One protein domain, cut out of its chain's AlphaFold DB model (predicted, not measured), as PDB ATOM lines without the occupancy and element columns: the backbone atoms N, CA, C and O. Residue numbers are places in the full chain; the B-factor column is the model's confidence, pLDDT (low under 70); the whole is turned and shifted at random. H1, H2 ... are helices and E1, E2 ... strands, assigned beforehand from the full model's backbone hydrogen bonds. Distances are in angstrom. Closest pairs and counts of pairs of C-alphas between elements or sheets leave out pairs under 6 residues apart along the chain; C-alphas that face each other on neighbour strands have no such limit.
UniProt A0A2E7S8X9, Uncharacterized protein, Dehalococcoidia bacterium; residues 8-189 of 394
ATOM      1  N   ALA A   8      23.988 -37.653  26.964       93.19
ATOM      2  CA  ALA A   8      25.221 -38.378  27.275       93.19
ATOM      3  C   ALA A   8      26.490 -37.522  27.123       93.19
ATOM      4  O   ALA A   8      27.524 -37.890  27.676       93.19
ATOM      5  N   ASP A   9      26.413 -36.408  26.387       94.19
ATOM      6  CA  ASP A   9      27.519 -35.462  26.251       94.19
ATOM      7  C   ASP A   9      27.604 -34.564  27.512       94.19
ATOM      8  O   ASP A   9      28.671 -34.083  27.878       94.19
ATOM      9  N   LYS A  10      26.509 -34.388  28.263       93.00
ATOM     10  CA  LYS A  10      26.502 -33.562  29.481       93.00
ATOM     11  C   LYS A  10      27.091 -34.327  30.661       93.00
ATOM     12  O   LYS A  10      26.603 -35.385  31.057       93.00
ATOM     13  N   THR A  11      28.117 -33.756  31.278       90.19
ATOM     14  CA  THR A  11      28.782 -34.332  32.451       90.19
ATOM     15  C   THR A  11      28.773 -33.355  33.623       90.19
ATOM     16  O   THR A  11      28.411 -32.190  33.490       90.19
ATOM     17  N   VAL A  12      29.195 -33.819  34.802       87.12
ATOM     18  CA  VAL A  12      29.364 -32.936  35.970       87.12
ATOM     19  C   VAL A  12      30.455 -31.882  35.723       87.12
ATOM     20  O   VAL A  12      30.359 -30.778  36.249       87.12
ATOM     21  N   LEU A  13      31.485 -32.217  34.936       85.56
ATOM     22  CA  LEU A  13      32.612 -31.324  34.637       85.56
ATOM     23  C   LEU A  13      32.327 -30.401  33.445       85.56
ATOM     24  O   LEU A  13      32.811 -29.272  33.418       85.56
ATOM     25  N   ASP A  14      31.510 -30.863  32.502       86.75
ATOM     26  CA  ASP A  14      31.008 -30.086  31.374       86.75
ATOM     27  C   ASP A  14      29.475 -30.203  31.290       86.75
ATOM     28  O   ASP A  14      28.948 -31.054  30.566       86.75
ATOM     29  N   PRO A  15      28.736 -29.356  32.033       88.38
ATOM     30  CA  PRO A  15      27.275 -29.347  31.984       88.38
ATOM     31  C   PRO A  15      26.715 -28.914  30.624       88.38
ATOM     32  O   PRO A  15      25.555 -29.199  30.327       88.38
ATOM     33  N   SER A  16      27.525 -28.217  29.815       90.06
ATOM     34  CA  SER A  16      27.134 -27.764  28.480       90.06
ATOM     35  C   SER A  16      27.103 -28.915  27.474       90.06
ATOM     36  O   SER A  16      26.248 -28.927  26.594       90.06
ATOM     37  N   GLY A  17      27.992 -29.898  27.637       93.44
ATOM     38  CA  GLY A  17      28.177 -31.035  26.738       93.44
ATOM     39  C   GLY A  17      28.946 -30.719  25.453       93.44
ATOM     40  O   GLY A  17      29.030 -31.576  24.576       93.44
ATOM     41  N   VAL A  18      29.509 -29.514  25.320       93.62
ATOM     42  CA  VAL A  18      30.288 -29.103  24.141       93.62
ATOM     43  C   VAL A  18      31.602 -29.876  24.045       93.62
ATOM     44  O   VAL A  18      31.946 -30.357  22.967       93.62
ATOM     45  N   ASP A  19      32.318 -30.065  25.155       91.56
ATOM     46  CA  ASP A  19      33.609 -30.760  25.141       91.56
ATOM     47  C   ASP A  19      33.406 -32.249  24.807       91.56
ATOM     48  O   ASP A  19      34.104 -32.822  23.971       91.56
ATOM     49  N   ALA A  20      32.372 -32.870  25.378       92.75
ATOM     50  CA  ALA A  20      32.032 -34.258  25.071       92.75
ATOM     51  C   ALA A  20      31.472 -34.441  23.647       92.75
ATOM     52  O   ALA A  20      31.697 -35.487  23.030       92.75
ATOM     53  N   PHE A  21      30.782 -33.434  23.094       94.56
ATOM     54  CA  PHE A  21      30.404 -33.418  21.681       94.56
ATOM     55  C   PHE A  21      31.647 -33.452  20.781       94.56
ATOM     56  O   PHE A  21      31.687 -34.247  19.840       94.56
ATOM     57  N   ILE A  22      32.674 -32.649  21.089       91.81
ATOM     58  CA  ILE A  22      33.950 -32.638  20.354       91.81
ATOM     59  C   ILE A  22      34.639 -34.008  20.460       91.81
ATOM     60  O   ILE A  22      35.050 -34.568  19.445       91.81
ATOM     61  N   ASP A  23      34.675 -34.612  21.649       90.81
ATOM     62  CA  ASP A  23      35.225 -35.961  21.838       90.81
ATOM     63  C   ASP A  23      34.470 -37.030  21.035       90.81
ATOM     64  O   ASP A  23      35.060 -37.988  20.522       90.81
ATOM     65  N   ARG A  24      33.139 -36.918  20.951       92.69
ATOM     66  CA  ARG A  24      32.309 -37.820  20.144       92.69
ATOM     67  C   ARG A  24      32.568 -37.611  18.656       92.69
ATOM     68  O   ARG A  24      32.669 -38.595  17.923       92.69
ATOM     69  N   MET A  25      32.704 -36.361  18.228       92.81
ATOM     70  CA  MET A  25      33.060 -35.997  16.862       92.81
ATOM     71  C   MET A  25      34.401 -36.611  16.452       92.81
ATOM     72  O   MET A  25      34.446 -37.295  15.433       92.81
ATOM     73  N   ASP A  26      35.453 -36.462  17.266       90.94
ATOM     74  CA  ASP A  26      36.761 -37.086  17.010       90.94
ATOM     75  C   ASP A  26      36.631 -38.603  16.841       90.94
ATOM     76  O   ASP A  26      37.063 -39.170  15.836       90.94
ATOM     77  N   LYS A  27      35.945 -39.271  17.777       90.75
ATOM     78  CA  LYS A  27      35.780 -40.731  17.748       90.75
ATOM     79  C   LYS A  27      35.027 -41.228  16.518       90.75
ATOM     80  O   LYS A  27      35.400 -42.272  15.981       90.75
ATOM     81  N   GLU A  28      33.965 -40.535  16.112       91.94
ATOM     82  CA  GLU A  28      33.131 -40.937  14.978       91.94
ATOM     83  C   GLU A  28      33.781 -40.601  13.630       91.94
ATOM     84  O   GLU A  28      33.774 -41.448  12.737       91.94
ATOM     85  N   LEU A  29      34.360 -39.404  13.479       91.12
ATOM     86  CA  LEU A  29      34.917 -38.940  12.204       91.12
ATOM     87  C   LEU A  29      36.296 -39.528  11.902       91.12
ATOM     88  O   LEU A  29      36.625 -39.728  10.735       91.12
ATOM     89  N   ARG A  30      37.097 -39.881  12.918       87.00
ATOM     90  CA  ARG A  30      38.390 -40.539  12.671       87.00
ATOM     91  C   ARG A  30      38.236 -41.924  12.040       87.00
ATOM     92  O   ARG A  30      39.164 -42.382  11.390       87.00
ATOM     93  N   ALA A  31      37.118 -42.622  12.277       78.44
ATOM     94  CA  ALA A  31      36.836 -43.974  11.771       78.44
ATOM     95  C   ALA A  31      37.986 -45.003  11.954       78.44
ATOM     96  O   ALA A  31      38.169 -45.907  11.143       78.44
ATOM     97  N   GLY A  32      38.772 -44.878  13.032       77.56
ATOM     98  CA  GLY A  32      39.956 -45.713  13.303       77.56
ATOM     99  C   GLY A  32      41.283 -45.183  12.734       77.56
ATOM    100  O   GLY A  32      42.319 -45.807  12.951       77.56
ATOM    101  N   GLY A  33      41.259 -44.042  12.044       84.62
ATOM    102  CA  GLY A  33      42.419 -43.275  11.595       84.62
ATOM    103  C   GLY A  33      43.050 -42.397  12.689       84.62
ATOM    104  O   GLY A  33      42.695 -42.519  13.869       84.62
ATOM    105  N   PRO A  34      44.010 -41.524  12.315       87.00
ATOM    106  CA  PRO A  34      44.691 -40.644  13.262       87.00
ATOM    107  C   PRO A  34      43.706 -39.659  13.914       87.00
ATOM    108  O   PRO A  34      42.668 -39.360  13.303       87.00
ATOM    109  N   PRO A  35      44.033 -39.148  15.121       86.62
ATOM    110  CA  PRO A  35      43.263 -38.091  15.772       86.62
ATOM    111  C   PRO A  35      42.988 -36.929  14.823       86.62
ATOM    112  O   PRO A  35      43.761 -36.682  13.889       86.62
ATOM    113  N   LEU A  36      41.877 -36.234  15.041       86.94
ATOM    114  CA  LEU A  36      41.642 -35.011  14.298       86.94
ATOM    115  C   LEU A  36      42.646 -33.923  14.724       86.94
ATOM    116  O   LEU A  36      42.984 -33.804  15.905       86.94
ATOM    117  N   GLU A  37      43.150 -33.151  13.764       85.12
ATOM    118  CA  GLU A  37      44.178 -32.125  13.991       85.12
ATOM    119  C   GLU A  37      43.599 -30.709  13.836       85.12
ATOM    120  O   GLU A  37      42.406 -30.523  13.603       85.12
ATOM    121  N   GLY A  38      44.422 -29.678  14.051       82.81
ATOM    122  CA  GLY A  38      44.012 -28.294  13.783       82.81
ATOM    123  C   GLY A  38      43.003 -27.687  14.761       82.81
ATOM    124  O   GLY A  38      42.559 -26.565  14.549       82.81
ATOM    125  N   PHE A  39      42.648 -28.387  15.840       86.75
ATOM    126  CA  PHE A  39      41.669 -27.910  16.814       86.75
ATOM    127  C   PHE A  39      42.215 -26.873  17.780       86.75
ATOM    128  O   PHE A  39      43.258 -27.058  18.412       86.75
ATOM    129  N   LYS A  40      41.403 -25.846  18.017       93.25
ATOM    130  CA  LYS A  40      41.552 -24.939  19.148       93.25
ATOM    131  C   LYS A  40      40.202 -24.729  19.823       93.25
ATOM    132  O   LYS A  40      39.283 -24.200  19.203       93.25
ATOM    133  N   SER A  41      40.104 -25.111  21.095       92.94
ATOM    134  CA  SER A  41      38.935 -24.823  21.932       92.94
ATOM    135  C   SER A  41      38.820 -23.328  22.211       92.94
ATOM    136  O   SER A  41      39.822 -22.641  22.424       92.94
ATOM    137  N   LEU A  42      37.587 -22.833  22.229       93.94
ATOM    138  CA  LEU A  42      37.248 -21.426  22.384       93.94
ATOM    139  C   LEU A  42      36.279 -21.255  23.554       93.94
ATOM    140  O   LEU A  42      35.246 -21.922  23.623       93.94
ATOM    141  N   TYR A  43      36.603 -20.315  24.441       90.88
ATOM    142  CA  TYR A  43      35.818 -20.012  25.647       90.88
ATOM    143  C   TYR A  43      35.464 -18.521  25.773       90.88
ATOM    144  O   TYR A  43      34.674 -18.141  26.632       90.88
ATOM    145  N   SER A  44      36.063 -17.660  24.943       91.44
ATOM    146  CA  SER A  44      35.853 -16.211  24.967       91.44
ATOM    147  C   SER A  44      35.018 -15.771  23.774       91.44
ATOM    148  O   SER A  44      35.444 -15.912  22.630       91.44
ATOM    149  N   SER A  45      33.863 -15.156  24.021       91.12
ATOM    150  CA  SER A  45      32.999 -14.651  22.947       91.12
ATOM    151  C   SER A  45      33.658 -13.542  22.117       91.12
ATOM    152  O   SER A  45      33.350 -13.393  20.938       91.12
ATOM    153  N   GLN A  46      34.593 -12.783  22.704       92.31
ATOM    154  CA  GLN A  46      35.381 -11.785  21.971       92.31
ATOM    155  C   GLN A  46      36.374 -12.444  21.010       92.31
ATOM    156  O   GLN A  46      36.500 -12.006  19.871       92.31
ATOM    157  N   GLU A  47      37.046 -13.507  21.459       94.75
ATOM    158  CA  GLU A  47      37.958 -14.284  20.615       94.75
ATOM    159  C   GLU A  47      37.196 -14.957  19.470       94.75
ATOM    160  O   GLU A  47      37.618 -14.881  18.322       94.75
ATOM    161  N   MET A  48      36.034 -15.546  19.766       95.62
ATOM    162  CA  MET A  48      35.150 -16.115  18.750       95.62
ATOM    163  C   MET A  48      34.750 -15.069  17.703       95.62
ATOM    164  O   MET A  48      34.841 -15.342  16.511       95.62
ATOM    165  N   LEU A  49      34.382 -13.851  18.125       94.88
ATOM    166  CA  LEU A  49      34.008 -12.786  17.190       94.88
ATOM    167  C   LEU A  49      35.195 -12.365  16.326       94.88
ATOM    168  O   LEU A  49      35.036 -12.127  15.134       94.88
ATOM    169  N   GLN A  50      36.388 -12.270  16.912       95.62
ATOM    170  CA  GLN A  50      37.589 -11.972  16.146       95.62
ATOM    171  C   GLN A  50      37.832 -13.043  15.072       95.62
ATOM    172  O   GLN A  50      38.047 -12.691  13.915       95.62
ATOM    173  N   ILE A  51      37.718 -14.326  15.429       95.56
ATOM    174  CA  ILE A  51      37.881 -15.449  14.496       95.56
ATOM    175  C   ILE A  51      36.866 -15.369  13.354       95.56
ATOM    176  O   ILE A  51      37.253 -15.523  12.199       95.56
ATOM    177  N   THR A  52      35.591 -15.072  13.628       95.31
ATOM    178  CA  THR A  52      34.610 -14.942  12.540       95.31
ATOM    179  C   THR A  52      34.954 -13.798  11.599       95.31
ATOM    180  O   THR A  52      34.852 -13.963  10.388       95.31
ATOM    181  N   ARG A  53      35.444 -12.664  12.122       95.50
ATOM    182  CA  ARG A  53      35.900 -11.552  11.271       95.50
ATOM    183  C   ARG A  53      37.129 -11.917  10.448       95.50
ATOM    184  O   ARG A  53      37.241 -11.474   9.311       95.50
ATOM    185  N   GLU A  54      38.045 -12.704  10.999       94.12
ATOM    186  CA  GLU A  54      39.208 -13.201  10.262       94.12
ATOM    187  C   GLU A  54      38.784 -14.131   9.118       94.12
ATOM    188  O   GLU A  54      39.205 -13.900   7.988       94.12
ATOM    189  N   ILE A  55      37.881 -15.087   9.366       93.69
ATOM    190  CA  ILE A  55      37.341 -15.994   8.334       93.69
ATOM    191  C   ILE A  55      36.693 -15.203   7.191       93.69
ATOM    192  O   ILE A  55      37.030 -15.395   6.025       93.69
ATOM    193  N   GLU A  56      35.799 -14.268   7.519       93.38
ATOM    194  CA  GLU A  56      35.108 -13.420   6.540       93.38
ATOM    195  C   GLU A  56      36.091 -12.592   5.691       93.38
ATOM    196  O   GLU A  56      35.951 -12.479   4.468       93.38
ATOM    197  N   ASN A  57      37.109 -12.014   6.332       91.56
ATOM    198  CA  ASN A  57      38.132 -11.226   5.651       91.56
ATOM    199  C   ASN A  57      39.025 -12.087   4.747       91.56
ATOM    200  O   ASN A  57      39.445 -11.618   3.696       91.56
ATOM    201  N   GLU A  58      39.350 -13.319   5.138       89.19
ATOM    202  CA  GLU A  58      40.149 -14.219   4.300       89.19
ATOM    203  C   GLU A  58      39.377 -14.665   3.056       89.19
ATOM    204  O   GLU A  58      39.908 -14.591   1.948       89.19
ATOM    205  N   ILE A  59      38.101 -15.026   3.217       88.31
ATOM    206  CA  ILE A  59      37.227 -15.439   2.111       88.31
ATOM    207  C   ILE A  59      37.050 -14.305   1.089       88.31
ATOM    208  O   ILE A  59      37.126 -14.524  -0.117       88.31
ATOM    209  N   THR A  60      36.901 -13.059   1.548       88.50
ATOM    210  CA  THR A  60      36.755 -11.901   0.647       88.50
ATOM    211  C   THR A  60      38.045 -11.478  -0.068       88.50
ATOM    212  O   THR A  60      37.968 -10.815  -1.103       88.50
ATOM    213  N   LYS A  61      39.236 -11.842   0.433       85.75
ATOM    214  CA  LYS A  61      40.528 -11.502  -0.206       85.75
ATOM    215  C   LYS A  61      40.842 -12.350  -1.428       85.75
ATOM    216  O   LYS A  61      41.531 -11.872  -2.329       85.75
ATOM    217  N   VAL A  62      40.383 -13.597  -1.440       75.62
ATOM    218  CA  VAL A  62      40.581 -14.529  -2.552       75.62
ATOM    219  C   VAL A  62      39.206 -15.057  -2.952       75.62
ATOM    220  O   VAL A  62      38.874 -16.186  -2.596       75.62
ATOM    221  N   PRO A  63      38.385 -14.240  -3.645       67.00
ATOM    222  CA  PRO A  63      37.081 -14.684  -4.106       67.00
ATOM    223  C   PRO A  63      37.288 -15.830  -5.091       67.00
ATOM    224  O   PRO A  63      37.799 -15.636  -6.196       67.00
ATOM    225  N   ASP A  64      36.928 -17.029  -4.659       67.81
ATOM    226  CA  ASP A  64      36.834 -18.202  -5.507       67.81
ATOM    227  C   ASP A  64      35.350 -18.471  -5.748       67.81
ATOM    228  O   ASP A  64      34.575 -18.598  -4.798       67.81
ATOM    229  N   SER A  65      34.942 -18.583  -7.009       58.81
ATOM    230  CA  SER A  65      33.569 -18.945  -7.376       58.81
ATOM    231  C   SER A  65      33.151 -20.325  -6.853       58.81
ATOM    232  O   SER A  65      31.970 -20.652  -6.895       58.81
ATOM    233  N   GLN A  66      34.094 -21.142  -6.365       64.75
ATOM    234  CA  GLN A  66      33.806 -22.419  -5.701       64.75
ATOM    235  C   GLN A  66      33.648 -22.313  -4.173       64.75
ATOM    236  O   GLN A  66      33.343 -23.310  -3.519       64.75
ATOM    237  N   SER A  67      33.856 -21.134  -3.578       76.25
ATOM    238  CA  SER A  67      33.782 -20.945  -2.125       76.25
ATOM    239  C   SER A  67      32.371 -20.573  -1.665       76.25
ATOM    240  O   SER A  67      31.953 -19.426  -1.767       76.25
ATOM    241  N   THR A  68      31.627 -21.537  -1.120       91.06
ATOM    242  CA  THR A  68      30.391 -21.259  -0.368       91.06
ATOM    243  C   THR A  68      30.727 -20.996   1.099       91.06
ATOM    244  O   THR A  68      31.507 -21.735   1.714       91.06
ATOM    245  N   LEU A  69      30.129 -19.954   1.678       94.44
ATOM    246  CA  LEU A  69      30.191 -19.674   3.109       94.44
ATOM    247  C   LEU A  69      28.879 -20.101   3.779       94.44
ATOM    248  O   LEU A  69      27.822 -19.506   3.567       94.44
ATOM    249  N   TYR A  70      28.963 -21.111   4.638       96.56
ATOM    250  CA  TYR A  70      27.851 -21.541   5.480       96.56
ATOM    251  C   TYR A  70      27.894 -20.781   6.798       96.56
ATOM    252  O   TYR A  70      28.913 -20.809   7.493       96.56
ATOM    253  N   VAL A  71      26.789 -20.129   7.156       97.50
ATOM    254  CA  VAL A  71      26.693 -19.325   8.379       97.50
ATOM    255  C   VAL A  71      25.531 -19.764   9.254       97.50
ATOM    256  O   VAL A  71      24.404 -19.949   8.800       97.50
ATOM    257  N   GLY A  72      25.808 -19.907  10.541       97.38
ATOM    258  CA  GLY A  72      24.825 -20.239  11.558       97.38
ATOM    259  C   GLY A  72      24.552 -19.062  12.465       97.38
ATOM    260  O   GLY A  72      25.480 -18.385  12.914       97.38
ATOM    261  N   PHE A  73      23.279 -18.852  12.771       96.44
ATOM    262  CA  PHE A  73      22.831 -17.907  13.777       96.44
ATOM    263  C   PHE A  73      21.743 -18.542  14.636       96.44
ATOM    264  O   PHE A  73      20.923 -19.322  14.159       96.44
ATOM    265  N   GLN A  74      21.666 -18.145  15.909       95.81
ATOM    266  CA  GLN A  74      20.560 -18.594  16.760       95.81
ATOM    267  C   GLN A  74      19.206 -18.117  16.220       95.81
ATOM    268  O   GLN A  74      18.230 -18.862  16.264       95.81
ATOM    269  N   THR A  75      19.148 -16.889  15.691       95.19
ATOM    270  CA  THR A  75      17.923 -16.257  15.181       95.19
ATOM    271  C   THR A  75      18.180 -15.479  13.892       95.19
ATOM    272  O   THR A  75      19.281 -14.973  13.661       95.19
ATOM    273  N   VAL A  76      17.130 -15.327  13.083       93.69
ATOM    274  CA  VAL A  76      17.141 -14.528  11.850       93.69
ATOM    275  C   VAL A  76      17.482 -13.062  12.121       93.69
ATOM    276  O   VAL A  76      18.227 -12.467  11.355       93.69
ATOM    277  N   ASP A  77      17.042 -12.493  13.246       92.25
ATOM    278  CA  ASP A  77      17.352 -11.102  13.600       92.25
ATOM    279  C   ASP A  77      18.862 -10.875  13.761       92.25
ATOM    280  O   ASP A  77      19.391  -9.847  13.341       92.25
ATOM    281  N   LYS A  78      19.588 -11.852  14.326       93.12
ATOM    282  CA  LYS A  78      21.052 -11.773  14.421       93.12
ATOM    283  C   LYS A  78      21.714 -11.839  13.049       93.12
ATOM    284  O   LYS A  78      22.664 -11.099  12.817       93.12
ATOM    285  N   PHE A  79      21.210 -12.688  12.160       93.50
ATOM    286  CA  PHE A  79      21.697 -12.773  10.786       93.50
ATOM    287  C   PHE A  79      21.453 -11.465  10.016       93.50
ATOM    288  O   PHE A  79      22.365 -10.941   9.383       93.50
ATOM    289  N   LEU A  80      20.259 -10.877  10.138       91.50
ATOM    290  CA  LEU A  80      19.912  -9.614   9.482       91.50
ATOM    291  C   LEU A  80      20.744  -8.425   9.988       91.50
ATOM    292  O   LEU A  80      20.975  -7.481   9.232       91.50
ATOM    293  N   ASN A  81      21.276  -8.471  11.211       91.69
ATOM    294  CA  ASN A  81      22.231  -7.459  11.679       91.69
ATOM    295  C   ASN A  81      23.563  -7.479  10.903       91.69
ATOM    296  O   ASN A  81      24.287  -6.487  10.919       91.69
ATOM    297  N   GLU A  82      23.878  -8.567  10.196       92.25
ATOM    298  CA  GLU A  82      25.080  -8.715   9.363       92.25
ATOM    299  C   GLU A  82      24.789  -8.479   7.862       92.25
ATOM    300  O   GLU A  82      25.616  -8.795   7.006       92.25
ATOM    301  N   THR A  83      23.630  -7.891   7.525       89.62
ATOM    302  CA  THR A  83      23.161  -7.712   6.134       89.62
ATOM    303  C   THR A  83      24.176  -7.042   5.222       89.62
ATOM    304  O   THR A  83      24.415  -7.534   4.121       89.62
ATOM    305  N   GLU A  84      24.794  -5.943   5.657       90.19
ATOM    306  CA  GLU A  84      25.773  -5.212   4.843       90.19
ATOM    307  C   GLU A  84      26.945  -6.116   4.434       90.19
ATOM    308  O   GLU A  84      27.381  -6.112   3.283       90.19
ATOM    309  N   ARG A  85      27.407  -6.950   5.369       91.62
ATOM    310  CA  ARG A  85      28.566  -7.818   5.191       91.62
ATOM    311  C   ARG A  85      28.294  -8.947   4.215       91.62
ATOM    312  O   ARG A  85      29.069  -9.142   3.281       91.62
ATOM    313  N   TYR A  86      27.212  -9.689   4.422       92.69
ATOM    314  CA  TYR A  86      26.917 -10.825   3.554       92.69
ATOM    315  C   TYR A  86      26.375 -10.377   2.190       92.69
ATOM    316  O   TYR A  86      26.699 -11.000   1.186       92.69
ATOM    317  N   THR A  87      25.712  -9.215   2.107       90.06
ATOM    318  CA  THR A  87      25.427  -8.574   0.810       90.06
ATOM    319  C   THR A  87      26.723  -8.267   0.058       90.06
ATOM    320  O   THR A  87      26.828  -8.588  -1.123       90.06
ATOM    321  N   TYR A  88      27.732  -7.691   0.724       90.00
ATOM    322  CA  TYR A  88      29.031  -7.430   0.099       90.00
ATOM    323  C   TYR A  88      29.685  -8.719  -0.421       90.00
ATOM    324  O   TYR A  88      30.136  -8.744  -1.564       90.00
ATOM    325  N   MET A  89      29.664  -9.806   0.354       89.81
ATOM    326  CA  MET A  89      30.159 -11.114  -0.103       89.81
ATOM    327  C   MET A  89      29.425 -11.618  -1.348       89.81
ATOM    328  O   MET A  89      30.077 -11.997  -2.321       89.81
ATOM    329  N   SER A  90      28.094 -11.519  -1.377       86.12
ATOM    330  CA  SER A  90      27.306 -11.865  -2.562       86.12
ATOM    331  C   SER A  90      27.690 -11.016  -3.780       86.12
ATOM    332  O   SER A  90      27.781 -11.545  -4.885       86.12
ATOM    333  N   THR A  91      28.002  -9.719  -3.610       87.50
ATOM    334  CA  THR A  91      28.492  -8.879  -4.728       87.50
ATOM    335  C   THR A  91      29.865  -9.295  -5.262       87.50
ATOM    336  O   THR A  91      30.192  -8.976  -6.404       87.50
ATOM    337  N   LEU A  92      30.658 -10.016  -4.464       88.38
ATOM    338  CA  LEU A  92      31.925 -10.620  -4.885       88.38
ATOM    339  C   LEU A  92      31.733 -11.998  -5.541       88.38
ATOM    340  O   LEU A  92      32.718 -12.617  -5.933       88.38
ATOM    341  N   GLY A  93      30.489 -12.474  -5.666       87.06
ATOM    342  CA  GLY A  93      30.167 -13.791  -6.213       87.06
ATOM    343  C   GLY A  93      30.405 -14.943  -5.237       87.06
ATOM    344  O   GLY A  93      30.539 -16.077  -5.682       87.06
ATOM    345  N   ILE A  94      30.477 -14.663  -3.930       89.50
ATOM    346  CA  ILE A  94      30.672 -15.665  -2.875       89.50
ATOM    347  C   ILE A  94      29.290 -16.061  -2.346       89.50
ATOM    348  O   ILE A  94      28.644 -15.235  -1.691       89.50
ATOM    349  N   PRO A  95      28.802 -17.286  -2.612       89.31
ATOM    350  CA  PRO A  95      27.486 -17.688  -2.152       89.31
ATOM    351  C   PRO A  95      27.467 -17.864  -0.632       89.31
ATOM    352  O   PRO A  95      28.342 -18.512  -0.052       89.31
ATOM    353  N   VAL A  96      26.456 -17.289   0.020       92.31
ATOM    354  CA  VAL A  96      26.238 -17.405   1.469       92.31
ATOM    355  C   VAL A  96      24.966 -18.205   1.713       92.31
ATOM    356  O   VAL A  96      23.927 -17.898   1.130       92.31
ATOM    357  N   VAL A  97      25.026 -19.194   2.606       93.69
ATOM    358  CA  VAL A  97      23.861 -19.983   3.035       93.69
ATOM    359  C   VAL A  97      23.711 -19.859   4.547       93.69
ATOM    360  O   VAL A  97      24.572 -20.307   5.305       93.69
ATOM    361  N   GLY A  98      22.623 -19.227   4.988       94.81
ATOM    362  CA  GLY A  98      22.336 -18.974   6.398       94.81
ATOM    363  C   GLY A  98      21.369 -19.985   7.010       94.81
ATOM    364  O   GLY A  98      20.437 -20.427   6.345       94.81
ATOM    365  N   PHE A  99      21.553 -20.313   8.288       96.50
ATOM    366  CA  PHE A  99      20.674 -21.204   9.052       96.50
ATOM    367  C   PHE A  99      20.341 -20.592  10.411       96.50
ATOM    368  O   PHE A  99      21.201 -19.979  11.051       96.50
ATOM    369  N   GLY A 100      19.108 -20.794  10.874       95.81
ATOM    370  CA  GLY A 100      18.714 -20.417  12.228       95.81
ATOM    371  C   GLY A 100      17.209 -20.334  12.437       95.81
ATOM    372  O   GLY A 100      16.407 -20.684  11.571       95.81
ATOM    373  N   GLN A 101      16.808 -19.846  13.612       95.25
ATOM    374  CA  GLN A 101      15.394 -19.687  13.943       95.25
ATOM    375  C   GLN A 101      14.765 -18.480  13.241       95.25
ATOM    376  O   GLN A 101      15.246 -17.354  13.367       95.25
ATOM    377  N   GLY A 102      13.581 -18.687  12.665       90.75
ATOM    378  CA  GLY A 102      12.703 -17.613  12.201       90.75
ATOM    379  C   GLY A 102      12.739 -17.427  10.691       90.75
ATOM    380  O   GLY A 102      13.606 -17.947   9.999       90.75
ATOM    381  N   ASN A 103      11.756 -16.692  10.176       87.94
ATOM    382  CA  ASN A 103      11.621 -16.442   8.746       87.94
ATOM    383  C   ASN A 103      12.133 -15.048   8.405       87.94
ATOM    384  O   ASN A 103      11.891 -14.091   9.140       87.94
ATOM    385  N   VAL A 104      12.775 -14.939   7.251       83.69
ATOM    386  CA  VAL A 104      13.073 -13.647   6.637       83.69
ATOM    387  C   VAL A 104      11.764 -12.999   6.158       83.69
ATOM    388  O   VAL A 104      10.908 -13.704   5.618       83.69
ATOM    389  N   PRO A 105      11.569 -11.684   6.362       72.00
ATOM    390  CA  PRO A 105      10.343 -10.999   5.943       72.00
ATOM    391  C   PRO A 105      10.126 -11.010   4.424       72.00
ATOM    392  O   PRO A 105       8.987 -11.048   3.969       72.00
ATOM    393  N   ASP A 106      11.217 -10.973   3.657       72.06
ATOM    394  CA  ASP A 106      11.230 -10.983   2.196       72.06
ATOM    395  C   ASP A 106      12.475 -11.734   1.713       72.06
ATOM    396  O   ASP A 106      13.596 -11.317   2.012       72.06
ATOM    397  N   GLN A 107      12.280 -12.841   0.989       65.44
ATOM    398  CA  GLN A 107      13.392 -13.647   0.478       65.44
ATOM    399  C   GLN A 107      14.246 -12.896  -0.552       65.44
ATOM    400  O   GLN A 107      15.441 -13.154  -0.646       65.44
ATOM    401  N   ASN A 108      13.682 -11.903  -1.246       65.19
ATOM    402  CA  ASN A 108      14.421 -11.112  -2.235       65.19
ATOM    403  C   ASN A 108      15.407 -10.118  -1.604       65.19
ATOM    404  O   ASN A 108      16.253  -9.564  -2.298       65.19
ATOM    405  N   ASN A 109      15.284  -9.868  -0.297       67.06
ATOM    406  CA  ASN A 109      16.119  -8.931   0.458       67.06
ATOM    407  C   ASN A 109      17.017  -9.647   1.478       67.06
ATOM    408  O   ASN A 109      17.496  -9.040   2.439       67.06
ATOM    409  N   VAL A 110      17.227 -10.950   1.294       73.69
ATOM    410  CA  VAL A 110      18.113 -11.742   2.141       73.69
ATOM    411  C   VAL A 110      19.551 -11.494   1.694       73.69
ATOM    412  O   VAL A 110      19.853 -11.633   0.511       73.69
ATOM    413  N   PRO A 111      20.472 -11.179   2.615       76.25
ATOM    414  CA  PRO A 111      21.888 -11.003   2.304       76.25
ATOM    415  C   PRO A 111      22.594 -12.360   2.118       76.25
ATOM    416  O   PRO A 111      23.702 -12.557   2.594       76.25
ATOM    417  N   ALA A 112      21.927 -13.333   1.506       80.94
ATOM    418  CA  ALA A 112      22.406 -14.689   1.282       80.94
ATOM    419  C   ALA A 112      21.662 -15.289   0.089       80.94
ATOM    420  O   ALA A 112      20.539 -14.886  -0.206       80.94
ATOM    421  N   GLU A 113      22.274 -16.281  -0.552       83.88
ATOM    422  CA  GLU A 113      21.614 -17.107  -1.568       83.88
ATOM    423  C   GLU A 113      20.375 -17.787  -0.970       83.88
ATOM    424  O   GLU A 113      19.336 -17.895  -1.612       83.88
ATOM    425  N   GLN A 114      20.471 -18.195   0.300       87.19
ATOM    426  CA  GLN A 114      19.356 -18.769   1.033       87.19
ATOM    427  C   GLN A 114      19.447 -18.494   2.537       87.19
ATOM    428  O   GLN A 114      20.517 -18.569   3.143       87.19
ATOM    429  N   TRP A 115      18.281 -18.294   3.158       91.50
ATOM    430  CA  TRP A 115      18.078 -18.478   4.595       91.50
ATOM    431  C   TRP A 115      17.229 -19.729   4.877       91.50
ATOM    432  O   TRP A 115      16.061 -19.810   4.489       91.50
ATOM    433  N   VAL A 116      17.805 -20.707   5.577       91.94
ATOM    434  CA  VAL A 116      17.138 -21.930   6.026       91.94
ATOM    435  C   VAL A 116      16.497 -21.678   7.390       91.94
ATOM    436  O   VAL A 116      17.165 -21.679   8.425       91.94
ATOM    437  N   SER A 117      15.180 -21.473   7.379       91.56
ATOM    438  CA  SER A 117      14.373 -21.293   8.589       91.56
ATOM    439  C   SER A 117      14.170 -22.620   9.315       91.56
ATOM    440  O   SER A 117      13.669 -23.592   8.744       91.56
ATOM    441  N   LEU A 118      14.549 -22.650  10.589       93.12
ATOM    442  CA  LEU A 118      14.542 -23.840  11.430       93.12
ATOM    443  C   LEU A 118      13.705 -23.618  12.698       93.12
ATOM    444  O   LEU A 118      13.556 -22.484  13.168       93.12
ATOM    445  N   PRO A 119      13.144 -24.687  13.294       91.62
ATOM    446  CA  PRO A 119      12.596 -24.600  14.640       91.62
ATOM    447  C   PRO A 119      13.703 -24.261  15.648       91.62
ATOM    448  O   PRO A 119      14.878 -24.536  15.418       91.62
ATOM    449  N   THR A 120      13.329 -23.684  16.788       91.44
ATOM    450  CA  THR A 120      14.270 -23.453  17.889       91.44
ATOM    451  C   THR A 120      14.752 -24.783  18.462       91.44
ATOM    452  O   THR A 120      13.948 -25.561  18.977       91.44
ATOM    453  N   ASP A 121      16.063 -25.004  18.441       94.44
ATOM    454  CA  ASP A 121      16.722 -26.089  19.159       94.44
ATOM    455  C   ASP A 121      18.043 -25.570  19.740       94.44
ATOM    456  O   ASP A 121      18.926 -25.119  19.020       94.44
ATOM    457  N   LEU A 122      18.164 -25.591  21.067       94.06
ATOM    458  CA  LEU A 122      19.316 -25.021  21.771       94.06
ATOM    459  C   LEU A 122      20.568 -25.897  21.654       94.06
ATOM    460  O   LEU A 122      21.663 -25.432  21.954       94.06
ATOM    461  N   LEU A 123      20.412 -27.165  21.269       95.12
ATOM    462  CA  LEU A 123      21.480 -28.162  21.247       95.12
ATOM    463  C   LEU A 123      21.906 -28.515  19.820       95.12
ATOM    464  O   LEU A 123      23.044 -28.945  19.612       95.12
ATOM    465  N   ALA A 124      21.001 -28.358  18.849       95.38
ATOM    466  CA  ALA A 124      21.270 -28.622  17.444       95.38
ATOM    467  C   ALA A 124      22.315 -27.658  16.877       95.38
ATOM    468  O   ALA A 124      22.291 -26.458  17.152       95.38
ATOM    469  N   PHE A 125      23.230 -28.209  16.082       96.38
ATOM    470  CA  PHE A 125      24.330 -27.481  15.461       96.38
ATOM    471  C   PHE A 125      23.838 -26.358  14.538       96.38
ATOM    472  O   PHE A 125      24.335 -25.238  14.605       96.38
ATOM    473  N   GLU A 126      22.819 -26.640  13.725       95.62
ATOM    474  CA  GLU A 126      22.247 -25.723  12.738       95.62
ATOM    475  C   GLU A 126      21.583 -24.473  13.349       95.62
ATOM    476  O   GLU A 126      21.328 -23.506  12.635       95.62
ATOM    477  N   ASN A 127      21.357 -24.468  14.666       96.06
ATOM    478  CA  ASN A 127      20.833 -23.344  15.443       96.06
ATOM    479  C   ASN A 127      21.928 -22.579  16.216       96.06
ATOM    480  O   ASN A 127      21.603 -21.719  17.034       96.06
ATOM    481  N   GLN A 128      23.212 -22.891  16.022       96.88
ATOM    482  CA  GLN A 128      24.321 -22.232  16.721       96.88
ATOM    483  C   GLN A 128      25.026 -21.196  15.859       96.88
ATOM    484  O   GLN A 128      24.758 -21.056  14.671       96.88
ATOM    485  N   TRP A 129      25.958 -20.472  16.475       97.62
ATOM    486  CA  TRP A 129      26.816 -19.543  15.762       97.62
ATOM    487  C   TRP A 129      27.985 -20.291  15.121       97.62
ATOM    488  O   TRP A 129      28.803 -20.867  15.831       97.62
ATOM    489  N   TYR A 130      28.076 -20.290  13.795       98.06
ATOM    490  CA  TYR A 130      29.186 -20.925  13.084       98.06
ATOM    491  C   TYR A 130      29.474 -20.248  11.751       98.06
ATOM    492  O   TYR A 130      28.583 -19.647  11.155       98.06
ATOM    493  N   LEU A 131      30.709 -20.396  11.278       97.88
ATOM    494  CA  LEU A 131      31.133 -20.071   9.917       97.88
ATOM    495  C   LEU A 131      31.925 -21.264   9.380       97.88
ATOM    496  O   LEU A 131      32.838 -21.745  10.056       97.88
ATOM    497  N   ILE A 132      31.585 -21.740   8.184       97.00
ATOM    498  CA  ILE A 132      32.262 -22.874   7.542       97.00
ATOM    499  C   ILE A 132      32.515 -22.561   6.079       97.00
ATOM    500  O   ILE A 132      31.604 -22.129   5.372       97.00
ATOM    501  N   SER A 133      33.726 -22.846   5.615       94.44
ATOM    502  CA  SER A 133      34.019 -22.882   4.191       94.44
ATOM    503  C   SER A 133      35.095 -23.915   3.874       94.44
ATOM    504  O   SER A 133      35.992 -24.154   4.682       94.44
ATOM    505  N   ALA A 134      34.991 -24.538   2.701       92.81
ATOM    506  CA  ALA A 134      35.973 -25.496   2.192       92.81
ATOM    507  C   ALA A 134      37.046 -24.840   1.301       92.81
ATOM    508  O   ALA A 134      38.091 -25.431   1.066       92.81
ATOM    509  N   SER A 135      36.807 -23.621   0.812       89.38
ATOM    510  CA  SER A 135      37.699 -22.883  -0.094       89.38
ATOM    511  C   SER A 135      37.671 -21.394   0.279       89.38
ATOM    512  O   SER A 135      36.647 -20.933   0.778       89.38
ATOM    513  N   PRO A 136      38.747 -20.606   0.089       85.38
ATOM    514  CA  PRO A 136      40.072 -20.982  -0.427       85.38
ATOM    515  C   PRO A 136      40.930 -21.748   0.584       85.38
ATOM    516  O   PRO A 136      41.809 -22.511   0.196       85.38
ATOM    517  N   ASN A 137      40.676 -21.557   1.879       88.75
ATOM    518  CA  ASN A 137      41.342 -22.272   2.958       88.75
ATOM    519  C   ASN A 137      40.265 -22.964   3.800       88.75
ATOM    520  O   ASN A 137      39.456 -22.250   4.401       88.75
ATOM    521  N   PRO A 138      40.244 -24.307   3.861       92.44
ATOM    522  CA  PRO A 138      39.280 -25.038   4.667       92.44
ATOM    523  C   PRO A 138      39.300 -24.565   6.123       92.44
ATOM    524  O   PRO A 138      40.334 -24.609   6.795       92.44
ATOM    525  N   ILE A 139      38.152 -24.107   6.620       95.25
ATOM    526  CA  ILE A 139      38.001 -23.673   8.006       95.25
ATOM    527  C   ILE A 139      36.576 -23.885   8.508       95.25
ATOM    528  O   ILE A 139      35.592 -23.640   7.811       95.25
ATOM    529  N   ILE A 140      36.476 -24.311   9.763       96.69
ATOM    530  CA  ILE A 140      35.236 -24.376  10.524       96.69
ATOM    531  C   ILE A 140      35.423 -23.663  11.856       96.69
ATOM    532  O   ILE A 140      36.326 -23.980  12.627       96.69
ATOM    533  N   PHE A 141      34.537 -22.719  12.143       97.81
ATOM    534  CA  PHE A 141      34.340 -22.132  13.460       97.81
ATOM    535  C   PHE A 141      32.944 -22.495  13.955       97.81
ATOM    536  O   PHE A 141      31.980 -22.347  13.207       97.81
ATOM    537  N   ILE A 142      32.824 -22.908  15.217       96.81
ATOM    538  CA  ILE A 142      31.532 -23.135  15.868       96.81
ATOM    539  C   ILE A 142      31.586 -22.617  17.301       96.81
ATOM    540  O   ILE A 142      32.505 -22.952  18.044       96.81
ATOM    541  N   GLY A 143      30.575 -21.851  17.702       96.56
ATOM    542  CA  GLY A 143      30.306 -21.412  19.065       96.56
ATOM    543  C   GLY A 143      28.887 -21.792  19.484       96.56
ATOM    544  O   GLY A 143      27.911 -21.170  19.057       96.56
ATOM    545  N   TRP A 144      28.774 -22.788  20.362       96.25
ATOM    546  CA  TRP A 144      27.527 -23.102  21.052       96.25
ATOM    547  C   TRP A 144      27.238 -22.044  22.101       96.25
ATOM    548  O   TRP A 144      28.105 -21.703  22.908       96.25
ATOM    549  N   GLU A 145      26.004 -21.553  22.110       95.62
ATOM    550  CA  GLU A 145      25.529 -20.709  23.195       95.62
ATOM    551  C   GLU A 145      25.182 -21.596  24.401       95.62
ATOM    552  O   GLU A 145      24.269 -22.416  24.338       95.62
ATOM    553  N   THR A 146      25.928 -21.450  25.497       93.81
ATOM    554  CA  THR A 146      25.789 -22.280  26.708       93.81
ATOM    555  C   THR A 146      25.088 -21.556  27.854       93.81
ATOM    556  O   THR A 146      24.968 -22.111  28.946       93.81
ATOM    557  N   SER A 147      24.636 -20.321  27.626       92.69
ATOM    558  CA  SER A 147      23.836 -19.565  28.591       92.69
ATOM    559  C   SER A 147      22.460 -20.191  28.834       92.69
ATOM    560  O   SER A 147      22.054 -21.156  28.184       92.69
ATOM    561  N   SER A 148      21.722 -19.640  29.802       90.62
ATOM    562  CA  SER A 148      20.373 -20.112  30.115       90.62
ATOM    563  C   SER A 148      19.458 -20.071  28.887       90.62
ATOM    564  O   SER A 148      19.583 -19.211  28.014       90.62
ATOM    565  N   ALA A 149      18.485 -20.983  28.846       91.12
ATOM    566  CA  ALA A 149      17.550 -21.082  27.727       91.12
ATOM    567  C   ALA A 149      16.753 -19.789  27.481       91.12
ATOM    568  O   ALA A 149      16.402 -19.488  26.347       91.12
ATOM    569  N   GLU A 150      16.505 -19.009  28.537       92.19
ATOM    570  CA  GLU A 150      15.820 -17.713  28.465       92.19
ATOM    571  C   GLU A 150      16.641 -16.645  27.737       92.19
ATOM    572  O   GLU A 150      16.071 -15.696  27.209       92.19
ATOM    573  N   LEU A 151      17.968 -16.792  27.704       92.56
ATOM    574  CA  LEU A 151      18.862 -15.884  26.996       92.56
ATOM    575  C   LEU A 151      19.134 -16.336  25.562       92.56
ATOM    576  O   LEU A 151      19.623 -15.514  24.788       92.56
ATOM    577  N   PHE A 152      18.812 -17.580  25.185       93.62
ATOM    578  CA  PHE A 152      19.173 -18.152  23.886       93.62
ATOM    579  C   PHE A 152      18.811 -17.238  22.713       93.62
ATOM    580  O   PHE A 152      17.651 -16.879  22.521       93.62
ATOM    581  N   GLY A 153      19.813 -16.825  21.930       91.00
ATOM    582  CA  GLY A 153      19.578 -15.997  20.745       91.00
ATOM    583  C   GLY A 153      19.140 -14.549  21.009       91.00
ATOM    584  O   GLY A 153      18.984 -13.793  20.054       91.00
ATOM    585  N   LEU A 154      19.012 -14.116  22.267       91.88
ATOM    586  CA  LEU A 154      18.682 -12.731  22.630       91.88
ATOM    587  C   LEU A 154      19.939 -11.895  22.883       91.88
ATOM    588  O   LEU A 154      20.902 -12.396  23.442       91.88
ATOM    589  N   GLY A 155      19.940 -10.609  22.534       89.62
ATOM    590  CA  GLY A 155      21.071  -9.718  22.828       89.62
ATOM    591  C   GLY A 155      22.371 -10.050  22.074       89.62
ATOM    592  O   GLY A 155      22.405 -10.870  21.153       89.62
ATOM    593  N   GLY A 156      23.448  -9.358  22.451       88.19
ATOM    594  CA  GLY A 156      24.771  -9.479  21.831       88.19
ATOM    595  C   GLY A 156      25.729 -10.351  22.642       88.19
ATOM    596  O   GLY A 156      25.431 -10.751  23.763       88.19
ATOM    597  N   ILE A 157      26.925 -10.601  22.104       87.12
ATOM    598  CA  ILE A 157      27.955 -11.428  22.762       87.12
ATOM    599  C   ILE A 157      28.438 -10.879  24.117       87.12
ATOM    600  O   ILE A 157      29.034 -11.612  24.894       87.12
ATOM    601  N   SER A 158      28.214  -9.590  24.390       87.00
ATOM    602  CA  SER A 158      28.597  -8.913  25.634       87.00
ATOM    603  C   SER A 158      27.426  -8.713  26.601       87.00
ATOM    604  O   SER A 158      27.570  -7.993  27.588       87.00
ATOM    605  N   THR A 159      26.247  -9.260  26.295       91.75
ATOM    606  CA  THR A 159      25.090  -9.198  27.192       91.75
ATOM    607  C   THR A 159      25.381 -10.001  28.464       91.75
ATOM    608  O   THR A 159      25.951 -11.086  28.405       91.75
ATOM    609  N   GLU A 160      25.011  -9.462  29.627       91.12
ATOM    610  CA  GLU A 160      25.232 -10.126  30.916       91.12
ATOM    611  C   GLU A 160      24.590 -11.524  30.941       91.12
ATOM    612  O   GLU A 160      23.458 -11.708  30.492       91.12
ATOM    613  N   GLY A 161      25.331 -12.517  31.441       90.06
ATOM    614  CA  GLY A 161      24.889 -13.913  31.487       90.06
ATOM    615  C   GLY A 161      25.017 -14.678  30.166       90.06
ATOM    616  O   GLY A 161      24.678 -15.859  30.136       90.06
ATOM    617  N   LYS A 162      25.509 -14.050  29.088       92.00
ATOM    618  CA  LYS A 162      25.858 -14.758  27.852       92.00
ATOM    619  C   LYS A 162      27.150 -15.531  27.997       92.00
ATOM    620  O   LYS A 162      28.176 -14.986  28.390       92.00
ATOM    621  N   GLU A 163      27.089 -16.788  27.591       92.94
ATOM    622  CA  GLU A 163      28.218 -17.701  27.624       92.94
ATOM    623  C   GLU A 163      28.252 -18.501  26.331       92.94
ATOM    624  O   GLU A 163      27.212 -18.905  25.803       92.94
ATOM    625  N   PHE A 164      29.462 -18.716  25.823       94.44
ATOM    626  CA  PHE A 164      29.696 -19.497  24.622       94.44
ATOM    627  C   PHE A 164      30.859 -20.454  24.838       94.44
ATOM    628  O   PHE A 164      31.852 -20.112  25.484       94.44
ATOM    629  N   ARG A 165      30.754 -21.637  24.239       95.25
ATOM    630  CA  ARG A 165      31.840 -22.616  24.150       95.25
ATOM    631  C   ARG A 165      31.887 -23.191  22.752       95.25
ATOM    632  O   ARG A 165      30.854 -23.360  22.113       95.25
ATOM    633  N   GLY A 166      33.076 -23.494  22.265       94.81
ATOM    634  CA  GLY A 166      33.200 -23.941  20.892       94.81
ATOM    635  C   GLY A 166      34.616 -24.273  20.487       94.81
ATOM    636  O   GLY A 166      35.490 -24.462  21.332       94.81
ATOM    637  N   PHE A 167      34.843 -24.329  19.181       95.56
ATOM    638  CA  PHE A 167      36.160 -24.578  18.623       95.56
ATOM    639  C   PHE A 167      36.311 -23.953  17.237       95.56
ATOM    640  O   PHE A 167      35.335 -23.614  16.567       95.56
ATOM    641  N   VAL A 168      37.562 -23.839  16.810       96.94
ATOM    642  CA  VAL A 168      37.937 -23.652  15.410       96.94
ATOM    643  C   VAL A 168      38.813 -24.825  14.974       96.94
ATOM    644  O   VAL A 168      39.582 -25.351  15.785       96.94
ATOM    645  N   SER A 169      38.666 -25.265  13.728       95.75
ATOM    646  CA  SER A 169      39.518 -26.282  13.113       95.75
ATOM    647  C   SER A 169      39.673 -26.047  11.610       95.75
ATOM    648  O   SER A 169      38.831 -25.408  10.982       95.75
ATOM    649  N   ASN A 170      40.760 -26.563  11.046       95.19
ATOM    650  CA  ASN A 170      41.015 -26.647   9.609       95.19
ATOM    651  C   ASN A 170      41.114 -28.105   9.115       95.19
ATOM    652  O   ASN A 170      41.594 -28.345   8.011       95.19
ATOM    653  N   ASP A 171      40.695 -29.087   9.921       94.62
ATOM    654  CA  ASP A 171      40.665 -30.492   9.502       94.62
ATOM    655  C   ASP A 171      39.493 -30.729   8.538       94.62
ATOM    656  O   ASP A 171      38.317 -30.653   8.914       94.62
ATOM    657  N   GLU A 172      39.832 -31.035   7.285       93.06
ATOM    658  CA  GLU A 172      38.887 -31.239   6.182       93.06
ATOM    659  C   GLU A 172      37.823 -32.293   6.508       93.06
ATOM    660  O   GLU A 172      36.665 -32.129   6.142       93.06
ATOM    661  N   ARG A 173      38.147 -33.319   7.309       93.69
ATOM    662  CA  ARG A 173      37.181 -34.370   7.674       93.69
ATOM    663  C   ARG A 173      35.991 -33.817   8.454       93.69
ATOM    664  O   ARG A 173      34.882 -34.336   8.335       93.69
ATOM    665  N   ILE A 174      36.207 -32.791   9.278       94.12
ATOM    666  CA  ILE A 174      35.132 -32.127  10.029       94.12
ATOM    667  C   ILE A 174      34.354 -31.213   9.107       94.12
ATOM    668  O   ILE A 174      33.126 -31.210   9.155       94.12
ATOM    669  N   ILE A 175      35.075 -30.432   8.303       95.06
ATOM    670  CA  ILE A 175      34.508 -29.438   7.397       95.06
ATOM    671  C   ILE A 175      33.574 -30.139   6.415       95.06
ATOM    672  O   ILE A 175      32.392 -29.803   6.359       95.06
ATOM    673  N   ASP A 176      34.048 -31.198   5.764       93.88
ATOM    674  CA  ASP A 176      33.261 -32.025   4.855       93.88
ATOM    675  C   ASP A 176      32.055 -32.637   5.566       93.88
ATOM    676  O   ASP A 176      30.936 -32.607   5.053       93.88
ATOM    677  N   ALA A 177      32.236 -33.190   6.768       94.38
ATOM    678  CA  ALA A 177      31.135 -33.798   7.512       94.38
ATOM    679  C   ALA A 177      30.073 -32.770   7.950       94.38
ATOM    680  O   ALA A 177      28.882 -33.105   7.976       94.38
ATOM    681  N   ALA A 178      30.484 -31.545   8.283       96.06
ATOM    682  CA  ALA A 178      29.605 -30.454   8.690       96.06
ATOM    683  C   ALA A 178      28.860 -29.864   7.486       96.06
ATOM    684  O   ALA A 178      27.637 -29.742   7.536       96.06
ATOM    685  N   ILE A 179      29.557 -29.591   6.378       95.31
ATOM    686  CA  ILE A 179      28.950 -29.123   5.124       95.31
ATOM    687  C   ILE A 179      27.955 -30.163   4.603       95.31
ATOM    688  O   ILE A 179      26.800 -29.828   4.355       95.31
ATOM    689  N   ASN A 180      28.326 -31.447   4.552       91.75
ATOM    690  CA  ASN A 180      27.410 -32.522   4.149       91.75
ATOM    691  C   ASN A 180      26.173 -32.621   5.060       91.75
ATOM    692  O   ASN A 180      25.075 -32.977   4.619       91.75
ATOM    693  N   TYR A 181      26.326 -32.331   6.356       93.75
ATOM    694  CA  TYR A 181      25.189 -32.242   7.265       93.75
ATOM    695  C   TYR A 181      24.287 -31.051   6.934       93.75
ATOM    696  O   TYR A 181      23.081 -31.251   6.782       93.75
ATOM    697  N   LEU A 182      24.853 -29.854   6.782       94.69
ATOM    698  CA  LEU A 182      24.107 -28.631   6.489       94.69
ATOM    699  C   LEU A 182      23.417 -28.681   5.130       94.69
ATOM    700  O   LEU A 182      22.252 -28.313   5.042       94.69
ATOM    701  N   GLU A 183      24.059 -29.227   4.100       91.44
ATOM    702  CA  GLU A 183      23.446 -29.437   2.786       91.44
ATOM    703  C   GLU A 183      22.247 -30.384   2.861       91.44
ATOM    704  O   GLU A 183      21.197 -30.148   2.262       91.44
ATOM    705  N   ARG A 184      22.325 -31.432   3.683       88.94
ATOM    706  CA  ARG A 184      21.160 -32.281   3.950       88.94
ATOM    707  C   ARG A 184      20.052 -31.520   4.684       88.94
ATOM    708  O   ARG A 184      18.886 -31.713   4.345       88.94
ATOM    709  N   VAL A 185      20.381 -30.677   5.664       91.00
ATOM    710  CA  VAL A 185      19.397 -29.828   6.365       91.00
ATOM    711  C   VAL A 185      18.748 -28.837   5.390       91.00
ATOM    712  O   VAL A 185      17.522 -28.711   5.376       91.00
ATOM    713  N   ARG A 186      19.541 -28.200   4.522       90.00
ATOM    714  CA  ARG A 186      19.115 -27.301   3.440       90.00
ATOM    715  C   ARG A 186      18.108 -27.998   2.524       90.00
ATOM    716  O   ARG A 186      16.967 -27.558   2.398       90.00
ATOM    717  N   LYS A 187      18.481 -29.169   1.996       87.88
ATOM    718  CA  LYS A 187      17.655 -30.024   1.124       87.88
ATOM    719  C   LYS A 187      16.372 -30.532   1.799       87.88
ATOM    720  O   LYS A 187      15.342 -30.708   1.145       87.88
ATOM    721  N   GLN A 188      16.391 -30.768   3.112       86.12
ATOM    722  CA  GLN A 188      15.201 -31.155   3.884       86.12
ATOM    723  C   GLN A 188      14.214 -30.002   4.101       86.12
ATOM    724  O   GLN A 188      13.030 -30.257   4.343       86.12
ATOM    725  N   ASN A 189      14.671 -28.757   4.007       84.38
ATOM    726  CA  ASN A 189      13.861 -27.554   4.193       84.38
ATOM    727  C   ASN A 189      13.526 -26.842   2.874       84.38
ATOM    728  O   ASN A 189      13.159 -25.672   2.890       84.38
TER     729      ASN A 189
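AT A GLANCE: This is residues 8 to 189 of the 394 residues of an uncharacterized protein of Dehalococcoidia bacterium (UniProt A0A2E7S8X9). A twisted sheet of seven strands is the middle of three layers: on one face H5 crosses the strands and H1 runs along E7, and on the other H2 runs along the strands, with H4 on that face too. The printed part has 182 residues, in the order H1 E1 H2 E2 H3 H4 E3 E4 E5 E6 E7 H5, five named helices and seven named strands. The sheet is mixed, ordered E1, E7, E6, E5, E2, E3, E4, and the class is mixed, helices and strands. The whole is compact, with a radius of gyration of the C-alphas of 15.8 A and spans of 46 by 39 by 32 A.

IN THESE COORDINATES: Start in the sheet at C-alpha 139, (38.001, -23.673, 8.006), where E6, residues 139 to 145, begins its 19.9 A. Beside it find E7, residues 164 to 169, and E5, residues 129 to 133. The other strands of the sheet are E1, residues 40 to 42, E2, residues 69 to 75, 17.5 A long, E3, residues 96 to 101, and E4, residues 114 to 118. H1, residues 18 to 29, begins at (30.288, -29.103, 24.141). H2, residues 45 to 61, spans 24.5 A; H3 is residues 76 to 80 and H4 residues 83 to 91. H5, residues 172 to 188, runs 23.8 A to (15.201, -31.155, 3.884).

HOW THE PARTS SIT: E5, E6 and E7 form a meander, each strand the antiparallel neighbour of the one before, through two hairpins; look for N 141 and O 131 at 2.9 A, and N 144 and O 165 at 2.8 A. Edge strand E1 is antiparallel to E7, with N 42 and O 166 at 2.8 A. E5 is antiparallel to E2, with N 70 and O 132 at 2.9 A. E2, H3 with H4, and E3 make a strand-helix-strand unit, two parallel strands with helices between, its crossover right-handed; N 71 and O 97 are 2.9 A apart. Edge strand E4 is parallel to E3, with N 116 and O 98 at 2.8 A. H2 is on the sheet at a height of 9.4 A; its closest C-alphas to E5 are those of Thr 52 and Leu 131, 6.7 A. H3 is on the same face, only just over E3, on which 3 of its C-alphas fall. H4 is on the sheet, its Ser 90 C-alpha 6.9 A from that of Val 96, their closest. On the opposite face from H2, H5 runs across the strands, at 66 degrees to E3 on the local plane; its closest C-alphas to E6 are those of Ile 175 and Ile 140, 6.0 A. H1, over E7, only just touches H5, with 3 pairs of C-alphas within 8 A, the closest those of Leu 29 and Arg 173, 6.8 A. In the five helices every O i to N i+4 pair is within hydrogen-bond range.

THE WHOLE: The two C-alphas farthest apart are those of Val 12 and Thr 91, 47.3 A. The printed part has no cut; E3 to E4 and E6 to E7 are its long links. Residues 63 to 66 and 107 to 109 have pLDDT under 70.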